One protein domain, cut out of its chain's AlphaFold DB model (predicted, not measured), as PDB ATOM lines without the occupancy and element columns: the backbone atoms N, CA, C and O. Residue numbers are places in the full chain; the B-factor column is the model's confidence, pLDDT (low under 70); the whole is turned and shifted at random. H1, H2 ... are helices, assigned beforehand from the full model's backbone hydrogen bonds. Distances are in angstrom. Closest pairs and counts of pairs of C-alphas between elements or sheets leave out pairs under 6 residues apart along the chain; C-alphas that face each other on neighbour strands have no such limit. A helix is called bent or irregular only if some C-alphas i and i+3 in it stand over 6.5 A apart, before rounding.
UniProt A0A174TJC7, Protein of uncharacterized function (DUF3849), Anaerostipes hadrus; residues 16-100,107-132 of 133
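This is residues 16 to 100 and 107 to 132 of the 133 residues of the protein "Protein of uncharacterized function (DUF3849)" of Anaerostipes hadrus (UniProt A0A174TJC7). One long helix, H2, makes the long axis; H3 folds back beside it as a helical hairpin, and H4 crosses H2 steeply. H6 packs on H2 and H4, H5 packs on H4, H7 crosses H3, and H1 makes a corner at the start of H2. The printed part has 111 residues with seven named helices, H1 to H7 in order, and no named strand: all helix, mostly crossed packing. It is compact, with a radius of gyration of the C-alphas of 14.1 A and spans of 45 by 30 by 23 A.

The hub is H2, residues 24 to 46. H3, residues 53 to 64, touches it at a shallow tilt of 15 degrees, opposite ways; the closest C-alphas, of Cys 37 and Phe 64, are 6.5 A apart. H4, residues 66 to 83, touches residues 34 to 38 of H2 at a steep tilt of 69 degrees, only just short of perpendicular; the closest C-alphas, of Asn 34 and Val 72, are 6.6 A apart. H6, residues 109 to 113, touches H2, closest at the C-alphas of Leu 35 and Tyr 113, 5.9 A. It also touches H4, closest at the C-alphas of Val 72 and Tyr 113, 6.3 A. H5, residues 88 to 95, touches H4 at a steep tilt of 62 degrees; the C-alphas of Ala 74 and Ala 94, the closest, are 4.6 A apart. H7, residues 119 to 131, is about perpendicular to H3 at 73 degrees and touches it, closest at the C-alphas of Val 57 and Leu 129, 6.3 A. H1, residues 16 to 20, touches H2 only at the corner, and only just, with 3 pairs of C-alphas within 8 A; the closest, of Ala 18 and Ile 24, are 4.9 A apart. Every O i to N i+4 pair is within hydrogen-bond range in H1, H2, H3, H5 and H7, against 12 of 14 in H4 and 0 of 1 in H6, where 2 of 2 O i to N i+3 pairs are.

H2 runs 33.1 A from C-alpha 24 at (-36.362, -11.220, 14.715) to C-alpha 46 at (-12.404, -17.510, -7.169). H4 measures 26.1 A and is irregular, with C-alphas 79 and 82 7.7 A apart. H7 measures 18.6 A and ends at C-alpha 131 at (-2.570, -11.194, 11.419); H3 measures 16.3 A.

The C-alphas of Arg 20 and Thr 50, the two farthest apart, are 47.0 A apart. Residues 101 to 106 are not printed, and C-alphas 100 and 107 across this cut are 13.2 A apart. Of the links that are printed whole, none is long. Mean pLDDT of the printed part is 93.3; residues 48 to 50 are under 70.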
ATOM      1  N   VAL A  16     -34.317 -19.073  17.615       93.50
ATOM      2  CA  VAL A  16     -35.184 -19.229  18.795       93.50
ATOM      3  C   VAL A  16     -34.970 -18.096  19.799       93.50
ATOM      4  O   VAL A  16     -35.949 -17.584  20.344       93.50
ATOM      5  N   ASP A  17     -33.723 -17.677  20.014       93.94
ATOM      6  CA  ASP A  17     -33.409 -16.542  20.888       93.94
ATOM      7  C   ASP A  17     -34.011 -15.252  20.326       93.94
ATOM      8  O   ASP A  17     -34.709 -14.538  21.044       93.94
ATOM      9  N   ALA A  18     -33.885 -15.030  19.015       94.88
ATOM     10  CA  ALA A  18     -34.457 -13.860  18.356       94.88
ATOM     11  C   ALA A  18     -35.985 -13.789  18.500       94.88
ATOM     12  O   ALA A  18     -36.534 -12.713  18.738       94.88
ATOM     13  N   TRP A  19     -36.681 -14.931  18.417       93.94
ATOM     14  CA  TRP A  19     -38.120 -15.002  18.697       93.94
ATOM     15  C   TRP A  19     -38.451 -14.655  20.152       93.94
ATOM     16  O   TRP A  19     -39.402 -13.914  20.397       93.94
ATOM     17  N   ARG A  20     -37.684 -15.176  21.117       94.81
ATOM     18  CA  ARG A  20     -37.906 -14.936  22.555       94.81
ATOM     19  C   ARG A  20     -37.647 -13.488  22.953       94.81
ATOM     20  O   ARG A  20     -38.362 -12.948  23.789       94.81
ATOM     21  N   GLU A  21     -36.636 -12.876  22.353       95.56
ATOM     22  CA  GLU A  21     -36.220 -11.501  22.621       95.56
ATOM     23  C   GLU A  21     -37.000 -10.460  21.807       95.56
ATOM     24  O   GLU A  21     -36.780  -9.267  21.993       95.56
ATOM     25  N   LEU A  22     -37.893 -10.892  20.906       94.00
ATOM     26  CA  LEU A  22     -38.586 -10.026  19.942       94.00
ATOM     27  C   LEU A  22     -37.618  -9.255  19.017       94.00
ATOM     28  O   LEU A  22     -37.930  -8.164  18.547       94.00
ATOM     29  N   ASN A  23     -36.461  -9.852  18.717       94.88
ATOM     30  CA  ASN A  23     -35.367  -9.292  17.914       94.88
ATOM     31  C   ASN A  23     -35.242  -9.964  16.531       94.88
ATOM     32  O   ASN A  23     -34.150 -10.075  15.971       94.88
ATOM     33  N   ILE A  24     -36.352 -10.448  15.971       94.94
ATOM     34  CA  ILE A  24     -36.362 -11.220  14.715       94.94
ATOM     35  C   ILE A  24     -35.797 -10.405  13.551       94.94
ATOM     36  O   ILE A  24     -35.014 -10.941  12.771       94.94
ATOM     37  N   ASP A  25     -36.135  -9.120  13.460       94.81
ATOM     38  CA  ASP A  25     -35.640  -8.253  12.387       94.81
ATOM     39  C   ASP A  25     -34.109  -8.148  12.427       94.81
ATOM     40  O   ASP A  25     -33.446  -8.335  11.409       94.81
ATOM     41  N   LEU A  26     -33.525  -7.999  13.625       94.19
ATOM     42  CA  LEU A  26     -32.069  -7.981  13.809       94.19
ATOM     43  C   LEU A  26     -31.418  -9.302  13.383       94.19
ATOM     44  O   LEU A  26     -30.340  -9.303  12.783       94.19
ATOM     45  N   TYR A  27     -32.063 -10.431  13.676       95.06
ATOM     46  CA  TYR A  27     -31.592 -11.741  13.239       95.06
ATOM     47  C   TYR A  27     -31.631 -11.881  11.711       95.06
ATOM     48  O   TYR A  27     -30.656 -12.334  11.105       95.06
ATOM     49  N   LEU A  28     -32.735 -11.480  11.074       95.25
ATOM     50  CA  LEU A  28     -32.913 -11.580   9.623       95.25
ATOM     51  C   LEU A  28     -31.949 -10.664   8.863       95.25
ATOM     52  O   LEU A  28     -31.367 -11.093   7.863       95.25
ATOM     53  N   ASP A  29     -31.728  -9.448   9.350       95.69
ATOM     54  CA  ASP A  29     -30.735  -8.530   8.792       95.69
ATOM     55  C   ASP A  29     -29.318  -9.085   8.966       95.69
ATOM     56  O   ASP A  29     -28.556  -9.167   8.000       95.69
ATOM     57  N   SER A  30     -28.970  -9.577  10.162       96.12
ATOM     58  CA  SER A  30     -27.670 -10.218  10.383       96.12
ATOM     59  C   SER A  30     -27.454 -11.410   9.447       96.12
ATOM     60  O   SER A  30     -26.355 -11.578   8.921       96.12
ATOM     61  N   LYS A  31     -28.487 -12.229   9.210       95.81
ATOM     62  CA  LYS A  31     -28.436 -13.366   8.282       95.81
ATOM     63  C   LYS A  31     -28.142 -12.924   6.848       95.81
ATOM     64  O   LYS A  31     -27.297 -13.531   6.191       95.81
ATOM     65  N   GLN A  32     -28.804 -11.874   6.366       96.44
ATOM     66  CA  GLN A  32     -28.554 -11.333   5.025       96.44
ATOM     67  C   GLN A  32     -27.113 -10.843   4.878       96.44
ATOM     68  O   GLN A  32     -26.447 -11.153   3.893       96.44
ATOM     69  N   TRP A  33     -26.593 -10.152   5.892       97.75
ATOM     70  CA  TRP A  33     -25.209  -9.695   5.874       97.75
ATOM     71  C   TRP A  33     -24.193 -10.836   5.992       97.75
ATOM     72  O   TRP A  33     -23.127 -10.754   5.387       97.75
ATOM     73  N   ASN A  34     -24.504 -11.914   6.720       97.94
ATOM     74  CA  ASN A  34     -23.652 -13.107   6.765       97.94
ATOM     75  C   ASN A  34     -23.558 -13.776   5.386       97.94
ATOM     76  O   ASN A  34     -22.466 -14.158   4.975       97.94
ATOM     77  N   LEU A  35     -24.673 -13.857   4.647       98.00
ATOM     78  CA  LEU A  35     -24.677 -14.348   3.264       98.00
ATOM     79  C   LEU A  35     -23.861 -13.442   2.336       98.00
ATOM     80  O   LEU A  35     -23.043 -13.941   1.573       98.00
ATOM     81  N   ALA A  36     -24.022 -12.120   2.441       98.00
ATOM     82  CA  ALA A  36     -23.235 -11.177   1.650       98.00
ATOM     83  C   ALA A  36     -21.727 -11.279   1.954       98.00
ATOM     84  O   ALA A  36     -20.911 -11.278   1.033       98.00
ATOM     85  N   CYS A  37     -21.358 -11.430   3.230       98.31
ATOM     86  CA  CYS A  37     -19.972 -11.631   3.651       98.31
ATOM     87  C   CYS A  37     -19.402 -12.946   3.109       98.31
ATOM     88  O   CYS A  37     -18.287 -12.950   2.596       98.31
ATOM     89  N   LYS A  38     -20.166 -14.046   3.184       98.25
ATOM     90  CA  LYS A  38     -19.804 -15.329   2.565       98.25
ATOM     91  C   LYS A  38     -19.501 -15.130   1.081       98.25
ATOM     92  O   LYS A  38     -18.394 -15.428   0.656       98.25
ATOM     93  N   THR A  39     -20.435 -14.558   0.321       97.56
ATOM     94  CA  THR A  39     -20.271 -14.354  -1.127       97.56
ATOM     95  C   THR A  39     -19.060 -13.478  -1.461       97.56
ATOM     96  O   THR A  39     -18.362 -13.744  -2.436       97.56
ATOM     97  N   ALA A  40     -18.761 -12.461  -0.647       96.62
ATOM     98  CA  ALA A  40     -17.562 -11.645  -0.828       96.62
ATOM     99  C   ALA A  40     -16.263 -12.441  -0.603       96.62
ATOM    100  O   ALA A  40     -15.291 -12.239  -1.330       96.62
ATOM    101  N   ILE A  41     -16.243 -13.367   0.362       96.75
ATOM    102  CA  ILE A  41     -15.096 -14.258   0.580       96.75
ATOM    103  C   ILE A  41     -14.963 -15.246  -0.581       96.75
ATOM    104  O   ILE A  41     -13.876 -15.369  -1.134       96.75
ATOM    105  N   GLU A  42     -16.052 -15.888  -1.012       96.19
ATOM    106  CA  GLU A  42     -16.059 -16.807  -2.166       96.19
ATOM    107  C   GLU A  42     -15.517 -16.124  -3.429       96.19
ATOM    108  O   GLU A  42     -14.733 -16.703  -4.179       96.19
ATOM    109  N   TYR A  43     -15.843 -14.844  -3.621       93.44
ATOM    110  CA  TYR A  43     -15.304 -14.041  -4.712       93.44
ATOM    111  C   TYR A  43     -13.784 -13.829  -4.633       93.44
ATOM    112  O   TYR A  43     -13.104 -13.778  -5.659       93.44
ATOM    113  N   ILE A  44     -13.231 -13.706  -3.424       92.12
ATOM    114  CA  ILE A  44     -11.779 -13.643  -3.209       92.12
ATOM    115  C   ILE A  44     -11.134 -14.997  -3.505       92.12
ATOM    116  O   ILE A  44     -10.040 -15.015  -4.063       92.12
ATOM    117  N   LEU A  45     -11.805 -16.107  -3.175       92.62
ATOM    118  CA  LEU A  45     -11.307 -17.455  -3.466       92.62
ATOM    119  C   LEU A  45     -11.277 -17.748  -4.974       92.62
ATOM    120  O   LEU A  45     -10.308 -18.328  -5.457       92.62
ATOM    121  N   ASP A  46     -12.306 -17.324  -5.711       89.75
ATOM    122  CA  ASP A  46     -12.404 -17.510  -7.169       89.75
ATOM    123  C   ASP A  46     -11.411 -16.622  -7.943       89.75
ATOM    124  O   ASP A  46     -10.893 -16.974  -9.007       89.75
ATOM    125  N   ARG A  47     -11.069 -15.455  -7.386       81.12
ATOM    126  CA  ARG A  47     -10.016 -14.611  -7.948       81.12
ATOM    127  C   ARG A  47      -8.646 -15.237  -7.678       81.12
ATOM    128  O   ARG A  47      -8.122 -15.185  -6.572       81.12
ATOM    129  N   ASN A  48      -8.023 -15.741  -8.747       61.50
ATOM    130  CA  ASN A  48      -6.633 -16.215  -8.785       61.50
ATOM    131  C   ASN A  48      -5.650 -15.347  -7.962       61.50
ATOM    132  O   ASN A  48      -5.835 -14.140  -7.786       61.50
ATOM    133  N   ARG A  49      -4.518 -15.959  -7.569       61.41
ATOM    134  CA  ARG A  49      -3.394 -15.403  -6.767       61.41
ATOM    135  C   ARG A  49      -2.790 -14.057  -7.230       61.41
ATOM    136  O   ARG A  49      -1.835 -13.583  -6.628       61.41
ATOM    137  N   THR A  50      -3.293 -13.440  -8.298       59.16
ATOM    138  CA  THR A  50      -2.923 -12.083  -8.728       59.16
ATOM    139  C   THR A  50      -3.489 -10.997  -7.815       59.16
ATOM    140  O   THR A  50      -2.992  -9.872  -7.829       59.16
ATOM    141  N   THR A  51      -4.532 -11.303  -7.041       70.00
ATOM    142  CA  THR A  51      -5.106 -10.361  -6.072       70.00
ATOM    143  C   THR A  51      -4.190 -10.252  -4.857       70.00
ATOM    144  O   THR A  51      -3.745 -11.258  -4.310       70.00
ATOM    145  N   ASN A  52      -3.912  -9.027  -4.410       88.62
ATOM    146  CA  ASN A  52      -3.215  -8.804  -3.149       88.62
ATOM    147  C   ASN A  52      -4.123  -9.265  -1.994       88.62
ATOM    148  O   ASN A  52      -5.045  -8.545  -1.613       88.62
ATOM    149  N   LEU A  53      -3.866 -10.468  -1.468       91.44
ATOM    150  CA  LEU A  53      -4.684 -11.112  -0.437       91.44
ATOM    151  C   LEU A  53      -4.858 -10.224   0.798       91.44
ATOM    152  O   LEU A  53      -5.973 -10.033   1.270       91.44
ATOM    153  N   LYS A  54      -3.769  -9.605   1.262       93.62
ATOM    154  CA  LYS A  54      -3.781  -8.650   2.371       93.62
ATOM    155  C   LYS A  54      -4.757  -7.501   2.131       93.62
ATOM    156  O   LYS A  54      -5.547  -7.156   3.005       93.62
ATOM    157  N   GLN A  55      -4.726  -6.911   0.939       93.81
ATOM    158  CA  GLN A  55      -5.651  -5.834   0.591       93.81
ATOM    159  C   GLN A  55      -7.103  -6.334   0.519       93.81
ATOM    160  O   GLN A  55      -7.990  -5.663   1.035       93.81
ATOM    161  N   ALA A  56      -7.339  -7.525  -0.034       94.12
ATOM    162  CA  ALA A  56      -8.674  -8.119  -0.107       94.12
ATOM    163  C   ALA A  56      -9.264  -8.431   1.284       94.12
ATOM    164  O   ALA A  56     -10.425  -8.129   1.549       94.12
ATOM    165  N   VAL A  57      -8.462  -8.977   2.204       95.81
ATOM    166  CA  VAL A  57      -8.888  -9.225   3.593       95.81
ATOM    167  C   VAL A  57      -9.164  -7.913   4.322       95.81
ATOM    168  O   VAL A  57     -10.151  -7.808   5.050       95.81
ATOM    169  N   LYS A  58      -8.350  -6.880   4.090       95.38
ATOM    170  CA  LYS A  58      -8.615  -5.547   4.631       95.38
ATOM    171  C   LYS A  58      -9.949  -4.983   4.127       95.38
ATOM    172  O   LYS A  58     -10.725  -4.479   4.930       95.38
ATOM    173  N   GLU A  59     -10.237  -5.106   2.833       94.75
ATOM    174  CA  GLU A  59     -11.512  -4.671   2.244       94.75
ATOM    175  C   GLU A  59     -12.707  -5.421   2.848       94.75
ATOM    176  O   GLU A  59     -13.687  -4.785   3.227       94.75
ATOM    177  N   LEU A  60     -12.601  -6.741   3.062       95.25
ATOM    178  CA  LEU A  60     -13.626  -7.506   3.787       95.25
ATOM    179  C   LEU A  60     -13.885  -6.941   5.190       95.25
ATOM    180  O   LEU A  60     -15.037  -6.788   5.600       95.25
ATOM    181  N   LEU A  61     -12.821  -6.643   5.938       96.06
ATOM    182  CA  LEU A  61     -12.930  -6.080   7.284       96.06
ATOM    183  C   LEU A  61     -13.554  -4.679   7.263       96.06
ATOM    184  O   LEU A  61     -14.383  -4.381   8.124       96.06
ATOM    185  N   ASP A  62     -13.204  -3.856   6.276       94.69
ATOM    186  CA  ASP A  62     -13.745  -2.506   6.093       94.69
ATOM    187  C   ASP A  62     -15.218  -2.520   5.644       94.69
ATOM    188  O   ASP A  62     -15.963  -1.582   5.946       94.69
ATOM    189  N   ASP A  63     -15.657  -3.545   4.911       95.19
ATOM    190  CA  ASP A  63     -17.022  -3.649   4.379       95.19
ATOM    191  C   ASP A  63     -17.989  -4.369   5.320       95.19
ATOM    192  O   ASP A  63     -19.149  -3.972   5.416       95.19
ATOM    193  N   PHE A  64     -17.531  -5.392   6.046       96.50
ATOM    194  CA  PHE A  64     -18.396  -6.256   6.860       96.50
ATOM    195  C   PHE A  64     -18.114  -6.194   8.358       96.50
ATOM    196  O   PHE A  64     -18.968  -6.610   9.152       96.50
ATOM    197  N   GLY A  65     -16.947  -5.679   8.742       96.00
ATOM    198  CA  GLY A  65     -16.481  -5.633  10.117       96.00
ATOM    199  C   GLY A  65     -15.839  -6.933  10.586       96.00
ATOM    200  O   GLY A  65     -16.293  -8.033  10.269       96.00
ATOM    201  N   LYS A  66     -14.824  -6.790  11.449       96.31
ATOM    202  CA  LYS A  66     -14.086  -7.902  12.074       96.31
ATOM    203  C   LYS A  66     -14.998  -8.995  12.623       96.31
ATOM    204  O   LYS A  66     -14.791 -10.162  12.331       96.31
ATOM    205  N   GLU A  67     -16.010  -8.621  13.401       96.31
ATOM    206  CA  GLU A  67     -16.888  -9.585  14.070       96.31
ATOM    207  C   GLU A  67     -17.605 -10.520  13.086       96.31
ATOM    208  O   GLU A  67     -17.683 -11.721  13.333       96.31
ATOM    209  N   ARG A  68     -18.075  -9.997  11.946       97.56
ATOM    210  CA  ARG A  68     -18.772 -10.802  10.938       97.56
ATOM    211  C   ARG A  68     -17.828 -11.683  10.146       97.56
ATOM    212  O   ARG A  68     -18.122 -12.863   9.976       97.56
ATOM    213  N   VAL A  69     -16.717 -11.119   9.682       97.88
ATOM    214  CA  VAL A  69     -15.725 -11.873   8.903       97.88
ATOM    215  C   VAL A  69     -15.212 -13.056   9.728       97.88
ATOM    216  O   VAL A  69     -15.189 -14.185   9.245       97.88
ATOM    217  N   VAL A  70     -14.913 -12.817  11.008       98.06
ATOM    218  CA  VAL A  70     -14.518 -13.855  11.967       98.06
ATOM    219  C   VAL A  70     -15.625 -14.896  12.157       98.06
ATOM    220  O   VAL A  70     -15.343 -16.084  12.065       98.06
ATOM    221  N   PHE A  71     -16.880 -14.479  12.370       97.94
ATOM    222  CA  PHE A  71     -18.005 -15.403  12.559       97.94
ATOM    223  C   PHE A  71     -18.215 -16.336  11.354       97.94
ATOM    224  O   PHE A  71     -18.326 -17.547  11.525       97.94
ATOM    225  N   VAL A  72     -18.250 -15.790  10.133       98.12
ATOM    226  CA  VAL A  72     -18.518 -16.568   8.908       98.12
ATOM    227  C   VAL A  72     -17.376 -17.542   8.600       98.12
ATOM    228  O   VAL A  72     -17.629 -18.705   8.270       98.12
ATOM    229  N   ILE A  73     -16.123 -17.100   8.753       97.88
ATOM    230  CA  ILE A  73     -14.954 -17.962   8.535       97.88
ATOM    231  C   ILE A  73     -14.879 -19.045   9.610       97.88
ATOM    232  O   ILE A  73     -14.739 -20.215   9.267       97.88
ATOM    233  N   ALA A  74     -15.034 -18.700  10.890       97.62
ATOM    234  CA  ALA A  74     -14.977 -19.684  11.967       97.62
ATOM    235  C   ALA A  74     -16.090 -20.730  11.860       97.62
ATOM    236  O   ALA A  74     -15.814 -21.912  12.028       97.62
ATOM    237  N   ASN A  75     -17.310 -20.325  11.494       97.38
ATOM    238  CA  ASN A  75     -18.406 -21.251  11.202       97.38
ATOM    239  C   ASN A  75     -18.033 -22.247  10.089       97.38
ATOM    240  O   ASN A  75     -18.296 -23.439  10.209       97.38
ATOM    241  N   THR A  76     -17.375 -21.770   9.028       97.38
ATOM    242  CA  THR A  76     -16.907 -22.630   7.931       97.38
ATOM    243  C   THR A  76     -15.813 -23.596   8.387       97.38
ATOM    244  O   THR A  76     -15.895 -24.787   8.101       97.38
ATOM    245  N   VAL A  77     -14.807 -23.112   9.120       96.94
ATOM    246  CA  VAL A  77     -13.723 -23.963   9.636       96.94
ATOM    247  C   VAL A  77     -14.285 -25.029  10.578       96.94
ATOM    248  O   VAL A  77     -13.996 -26.208  10.396       96.94
ATOM    249  N   GLN A  78     -15.147 -24.636  11.526       95.44
ATOM    250  CA  GLN A  78     -15.759 -25.557  12.485       95.44
ATOM    251  C   GLN A  78     -16.574 -26.657  11.792       95.44
ATOM    252  O   GLN A  78     -16.469 -27.822  12.177       95.44
ATOM    253  N   TYR A  79     -17.311 -26.314  10.731       93.44
ATOM    254  CA  TYR A  79     -18.086 -27.270   9.934       93.44
ATOM    255  C   TYR A  79     -17.213 -28.354   9.278       93.44
ATOM    256  O   TYR A  79     -17.623 -29.510   9.202       93.44
ATOM    257  N   TYR A  80     -15.998 -28.001   8.849       90.31
ATOM    258  CA  TYR A  80     -15.061 -28.915   8.184       90.31
ATOM    259  C   TYR A  80     -14.003 -29.534   9.111       90.31
ATOM    260  O   TYR A  80     -13.154 -30.282   8.630       90.31
ATOM    261  N   THR A  81     -14.041 -29.279  10.425       81.00
ATOM    262  CA  THR A  81     -13.006 -29.754  11.374       81.00
ATOM    263  C   THR A  81     -12.787 -31.273  11.317       81.00
ATOM    264  O   THR A  81     -11.680 -31.758  11.526       81.00
ATOM    265  N   TYR A  82     -13.821 -32.057  11.000       75.06
ATOM    266  CA  TYR A  82     -13.704 -33.518  10.899       75.06
ATOM    267  C   TYR A  82     -12.863 -33.994   9.704       75.06
ATOM    268  O   TYR A  82     -12.381 -35.126   9.705       75.06
ATOM    269  N   GLU A  83     -12.664 -33.139   8.705       79.19
ATOM    270  CA  GLU A  83     -12.038 -33.492   7.434       79.19
ATOM    271  C   GLU A  83     -10.533 -33.147   7.381       79.19
ATOM    272  O   GLU A  83      -9.862 -33.476   6.403       79.19
ATOM    273  N   ASN A  84      -9.968 -32.518   8.426       83.62
ATOM    274  CA  ASN A  84      -8.583 -32.001   8.466       83.62
ATOM    275  C   ASN A  84      -8.228 -31.120   7.250       83.62
ATOM    276  O   ASN A  84      -7.123 -31.179   6.702       83.62
ATOM    277  N   TRP A  85      -9.198 -30.338   6.781       90.31
ATOM    278  CA  TRP A  85      -9.062 -29.446   5.628       90.31
ATOM    279  C   TRP A  85      -8.310 -28.154   5.965       90.31
ATOM    280  O   TRP A  85      -7.739 -27.509   5.084       90.31
ATOM    281  N   PHE A  86      -8.279 -27.779   7.241       94.62
ATOM    282  CA  PHE A  86      -7.614 -26.578   7.724       94.62
ATOM    283  C   PHE A  86      -6.317 -26.909   8.462       94.62
ATOM    284  O   PHE A  86      -6.107 -28.024   8.934       94.62
ATOM    285  N   SER A  87      -5.406 -25.936   8.546       94.81
ATOM    286  CA  SER A  87      -4.243 -26.076   9.425       94.81
ATOM    287  C   SER A  87      -4.693 -26.207  10.882       94.81
ATOM    288  O   SER A  87      -5.700 -25.621  11.287       94.81
ATOM    289  N   LYS A  88      -3.914 -26.921  11.703       95.00
ATOM    290  CA  LYS A  88      -4.231 -27.113  13.129       95.00
ATOM    291  C   LYS A  88      -4.358 -25.786  13.870       95.00
ATOM    292  O   LYS A  88      -5.162 -25.655  14.785       95.00
ATOM    293  N   GLU A  89      -3.563 -24.797  13.478       95.88
ATOM    294  CA  GLU A  89      -3.604 -23.456  14.046       95.88
ATOM    295  C   GLU A  89      -4.908 -22.727  13.695       95.88
ATOM    296  O   GLU A  89      -5.436 -21.997  14.533       95.88
ATOM    297  N   ASN A  90      -5.426 -22.916  12.476       96.75
ATOM    298  CA  ASN A  90      -6.695 -22.335  12.042       96.75
ATOM    299  C   ASN A  90      -7.890 -23.050  12.682       96.75
ATOM    300  O   ASN A  90      -8.826 -22.378  13.106       96.75
ATOM    301  N   GLU A  91      -7.838 -24.376  12.820       96.38
ATOM    302  CA  GLU A  91      -8.853 -25.155  13.541       96.38
ATOM    303  C   GLU A  91      -8.919 -24.763  15.021       96.38
ATOM    304  O   GLU A  91     -10.001 -24.488  15.539       96.38
ATOM    305  N   ALA A  92      -7.765 -24.661  15.691       96.06
ATOM    306  CA  ALA A  92      -7.695 -24.246  17.089       96.06
ATOM    307  C   ALA A  92      -8.259 -22.831  17.286       96.06
ATOM    308  O   ALA A  92      -9.102 -22.624  18.153       96.06
ATOM    309  N   TRP A  93      -7.849 -21.878  16.441       97.25
ATOM    310  CA  TRP A  93      -8.371 -20.510  16.470       97.25
ATOM    311  C   TRP A  93      -9.885 -20.462  16.234       97.25
ATOM    312  O   TRP A  93     -10.604 -19.778  16.960       97.25
ATOM    313  N   ALA A  94     -10.386 -21.198  15.238       96.94
ATOM    314  CA  ALA A  94     -11.813 -21.230  14.955       96.94
ATOM    315  C   ALA A  94     -12.599 -21.828  16.125       96.94
ATOM    316  O   ALA A  94     -13.660 -21.307  16.454       96.94
ATOM    317  N   GLY A  95     -12.079 -22.868  16.785       96.00
ATOM    318  CA  GLY A  95     -12.715 -23.517  17.935       96.00
ATOM    319  C   GLY A  95     -12.874 -22.629  19.176       96.00
ATOM    320  O   GLY A  95     -13.721 -22.912  20.019       96.00
ATOM    321  N   GLU A  96     -12.119 -21.533  19.289       96.25
ATOM    322  CA  GLU A  96     -12.280 -20.542  20.367       96.25
ATOM    323  C   GLU A  96     -13.497 -19.623  20.158       96.25
ATOM    324  O   GLU A  96     -13.935 -18.928  21.080       96.25
ATOM    325  N   ILE A  97     -14.060 -19.599  18.948       96.62
ATOM    326  CA  ILE A  97     -15.169 -18.720  18.587       96.62
ATOM    327  C   ILE A  97     -16.486 -19.450  18.831       96.62
ATOM    328  O   ILE A  97     -16.776 -20.482  18.234       96.62
ATOM    329  N   ASN A  98     -17.331 -18.880  19.690       95.31
ATOM    330  CA  ASN A  98     -18.650 -19.442  19.958       95.31
ATOM    331  C   ASN A  98     -19.582 -19.262  18.747       95.31
ATOM    332  O   ASN A  98     -20.076 -18.157  18.504       95.31
ATOM    333  N   ILE A  99     -19.847 -20.354  18.033       95.56
ATOM    334  CA  ILE A  99     -20.856 -20.444  16.977       95.56
ATOM    335  C   ILE A  99     -22.008 -21.299  17.524       95.56
ATOM    336  O   ILE A  99     -21.823 -22.496  17.731       95.56
ATOM    337  N   PRO A 100     -23.187 -20.721  17.821       93.12
ATOM    338  CA  PRO A 100     -24.285 -21.498  18.381       93.12
ATOM    339  C   PRO A 100     -24.868 -22.441  17.327       93.12
ATOM    340  O   PRO A 100     -25.111 -22.028  16.193       93.12
ATOM    341  N   VAL A 107     -32.679 -28.556  10.349       89.88
ATOM    342  CA  VAL A 107     -31.620 -27.950   9.532       89.88
ATOM    343  C   VAL A 107     -30.875 -26.925  10.373       89.88
ATOM    344  O   VAL A 107     -31.509 -26.032  10.937       89.88
ATOM    345  N   ASP A 108     -29.549 -27.034  10.452       93.00
ATOM    346  CA  ASP A 108     -28.727 -25.962  11.011       93.00
ATOM    347  C   ASP A 108     -28.704 -24.787  10.032       93.00
ATOM    348  O   ASP A 108     -28.205 -24.899   8.911       93.00
ATOM    349  N   ILE A 109     -29.252 -23.646  10.441       93.94
ATOM    350  CA  ILE A 109     -29.315 -22.446   9.607       93.94
ATOM    351  C   ILE A 109     -27.907 -21.918   9.299       93.94
ATOM    352  O   ILE A 109     -27.708 -21.322   8.237       93.94
ATOM    353  N   ASN A 110     -26.928 -22.153  10.175       95.00
ATOM    354  CA  ASN A 110     -25.563 -21.687   9.946       95.00
ATOM    355  C   ASN A 110     -24.883 -22.408   8.771       95.00
ATOM    356  O   ASN A 110     -23.960 -21.850   8.172       95.00
ATOM    357  N   SER A 111     -25.393 -23.577   8.356       94.69
ATOM    358  CA  SER A 111     -24.924 -24.291   7.156       94.69
ATOM    359  C   SER A 111     -25.057 -23.463   5.866       94.69
ATOM    360  O   SER A 111     -24.314 -23.660   4.907       94.69
ATOM    361  N   HIS A 112     -25.949 -22.466   5.832       94.62
ATOM    362  CA  HIS A 112     -26.073 -21.565   4.683       94.62
ATOM    363  C   HIS A 112     -24.882 -20.610   4.523       94.62
ATOM    364  O   HIS A 112     -24.657 -20.095   3.422       94.62
ATOM    365  N   TYR A 113     -24.127 -20.369   5.598       94.44
ATOM    366  CA  TYR A 113     -22.983 -19.454   5.618       94.44
ATOM    367  C   TYR A 113     -21.642 -20.163   5.392       94.44
ATOM    368  O   TYR A 113     -20.610 -19.504   5.439       94.44
ATOM    369  N   ILE A 114     -21.651 -21.475   5.138       96.44
ATOM    370  CA  ILE A 114     -20.448 -22.241   4.795       96.44
ATOM    371  C   ILE A 114     -19.922 -21.755   3.452       96.44
ATOM    372  O   ILE A 114     -20.663 -21.776   2.470       96.44
ATOM    373  N   ILE A 115     -18.683 -21.269   3.443       97.19
ATOM    374  CA  ILE A 115     -18.000 -20.749   2.256       97.19
ATOM    375  C   ILE A 115     -17.633 -21.925   1.347       97.19
ATOM    376  O   ILE A 115     -17.005 -22.877   1.807       97.19
ATOM    377  N   ASP A 116     -18.005 -21.838   0.073       93.62
ATOM    378  CA  ASP A 116     -17.582 -22.780  -0.963       93.62
ATOM    379  C   ASP A 116     -16.348 -22.248  -1.716       93.62
ATOM    380  O   ASP A 116     -16.183 -21.040  -1.898       93.62
ATOM    381  N   GLY A 117     -15.455 -23.136  -2.152       90.19
ATOM    382  CA  GLY A 117     -14.253 -22.770  -2.906       90.19
ATOM    383  C   GLY A 117     -12.988 -23.533  -2.513       90.19
ATOM    384  O   GLY A 117     -13.019 -24.546  -1.814       90.19
ATOM    385  N   ASP A 118     -11.843 -23.044  -2.994       91.00
ATOM    386  CA  ASP A 118     -10.539 -23.660  -2.736       91.00
ATOM    387  C   ASP A 118     -10.145 -23.521  -1.253       91.00
ATOM    388  O   ASP A 118      -9.830 -22.437  -0.756       91.00
ATOM    389  N   VAL A 119     -10.133 -24.654  -0.549       90.81
ATOM    390  CA  VAL A 119      -9.777 -24.768   0.874       90.81
ATOM    391  C   VAL A 119      -8.342 -24.310   1.164       90.81
ATOM    392  O   VAL A 119      -8.077 -23.748   2.231       90.81
ATOM    393  N   SER A 120      -7.395 -24.523   0.245       91.62
ATOM    394  CA  SER A 120      -6.021 -24.039   0.421       91.62
ATOM    395  C   SER A 120      -5.989 -22.516   0.391       91.62
ATOM    396  O   SER A 120      -5.297 -21.917   1.210       91.62
ATOM    397  N   MET A 121      -6.743 -21.886  -0.510       92.88
ATOM    398  CA  MET A 121      -6.858 -20.428  -0.555       92.88
ATOM    399  C   MET A 121      -7.604 -19.888   0.668       92.88
ATOM    400  O   MET A 121      -7.195 -18.880   1.243       92.88
ATOM    401  N   LEU A 122      -8.652 -20.578   1.127       94.81
ATOM    402  CA  LEU A 122      -9.374 -20.193   2.336       94.81
ATOM    403  C   LEU A 122      -8.491 -20.292   3.591       94.81
ATOM    404  O   LEU A 122      -8.564 -19.414   4.445       94.81
ATOM    405  N   ASN A 123      -7.594 -21.281   3.683       95.19
ATOM    406  CA  ASN A 123      -6.571 -21.327   4.736       95.19
ATOM    407  C   ASN A 123      -5.668 -20.085   4.726       95.19
ATOM    408  O   ASN A 123      -5.385 -19.539   5.791       95.19
ATOM    409  N   GLU A 124      -5.243 -19.617   3.549       94.88
ATOM    410  CA  GLU A 124      -4.437 -18.395   3.441       94.88
ATOM    411  C   GLU A 124      -5.232 -17.145   3.833       94.88
ATOM    412  O   GLU A 124      -4.708 -16.273   4.524       94.88
ATOM    413  N   VAL A 125      -6.519 -17.075   3.472       95.75
ATOM    414  CA  VAL A 125      -7.425 -16.017   3.948       95.75
ATOM    415  C   VAL A 125      -7.501 -16.018   5.478       95.75
ATOM    416  O   VAL A 125      -7.419 -14.951   6.087       95.75
ATOM    417  N   VAL A 126      -7.624 -17.191   6.114       96.81
ATOM    418  CA  VAL A 126      -7.659 -17.305   7.583       96.81
ATOM    419  C   VAL A 126      -6.324 -16.875   8.198       96.81
ATOM    420  O   VAL A 126      -6.323 -16.122   9.173       96.81
ATOM    421  N   ASN A 127      -5.194 -17.297   7.621       96.81
ATOM    422  CA  ASN A 127      -3.864 -16.884   8.070       96.81
ATOM    423  C   ASN A 127      -3.732 -15.359   8.047       96.81
ATOM    424  O   ASN A 127      -3.381 -14.757   9.060       96.81
ATOM    425  N   GLU A 128      -4.062 -14.732   6.915       96.81
ATOM    426  CA  GLU A 128      -3.969 -13.283   6.746       96.81
ATOM    427  C   GLU A 128      -4.925 -12.549   7.697       96.81
ATOM    428  O   GLU A 128      -4.491 -11.630   8.393       96.81
ATOM    429  N   LEU A 129      -6.185 -12.995   7.815       97.50
ATOM    430  CA  LEU A 129      -7.158 -12.444   8.765       97.50
ATOM    431  C   LEU A 129      -6.600 -12.431  10.188       97.50
ATOM    432  O   LEU A 129      -6.677 -11.404  10.860       97.50
ATOM    433  N   ARG A 130      -6.021 -13.549  10.638       96.56
ATOM    434  CA  ARG A 130      -5.455 -13.693  11.987       96.56
ATOM    435  C   ARG A 130      -4.315 -12.712  12.263       96.56
ATOM    436  O   ARG A 130      -4.113 -12.353  13.416       96.56
ATOM    437  N   THR A 131      -3.600 -12.237  11.241       96.25
ATOM    438  CA  THR A 131      -2.570 -11.194  11.419       96.25
ATOM    439  C   THR A 131      -3.141  -9.788  11.629       96.25
ATOM    440  O   THR A 131      -2.422  -8.895  12.078       96.25
ATOM    441  N   MET A 132      -4.416  -9.577  11.291       94.50
ATOM    442  CA  MET A 132      -5.081  -8.271  11.323       94.50
ATOM    443  C   MET A 132      -5.984  -8.062  12.543       94.50
ATOM    444  O   MET A 132      -6.578  -6.986  12.671       94.50
TER     445      MET A 132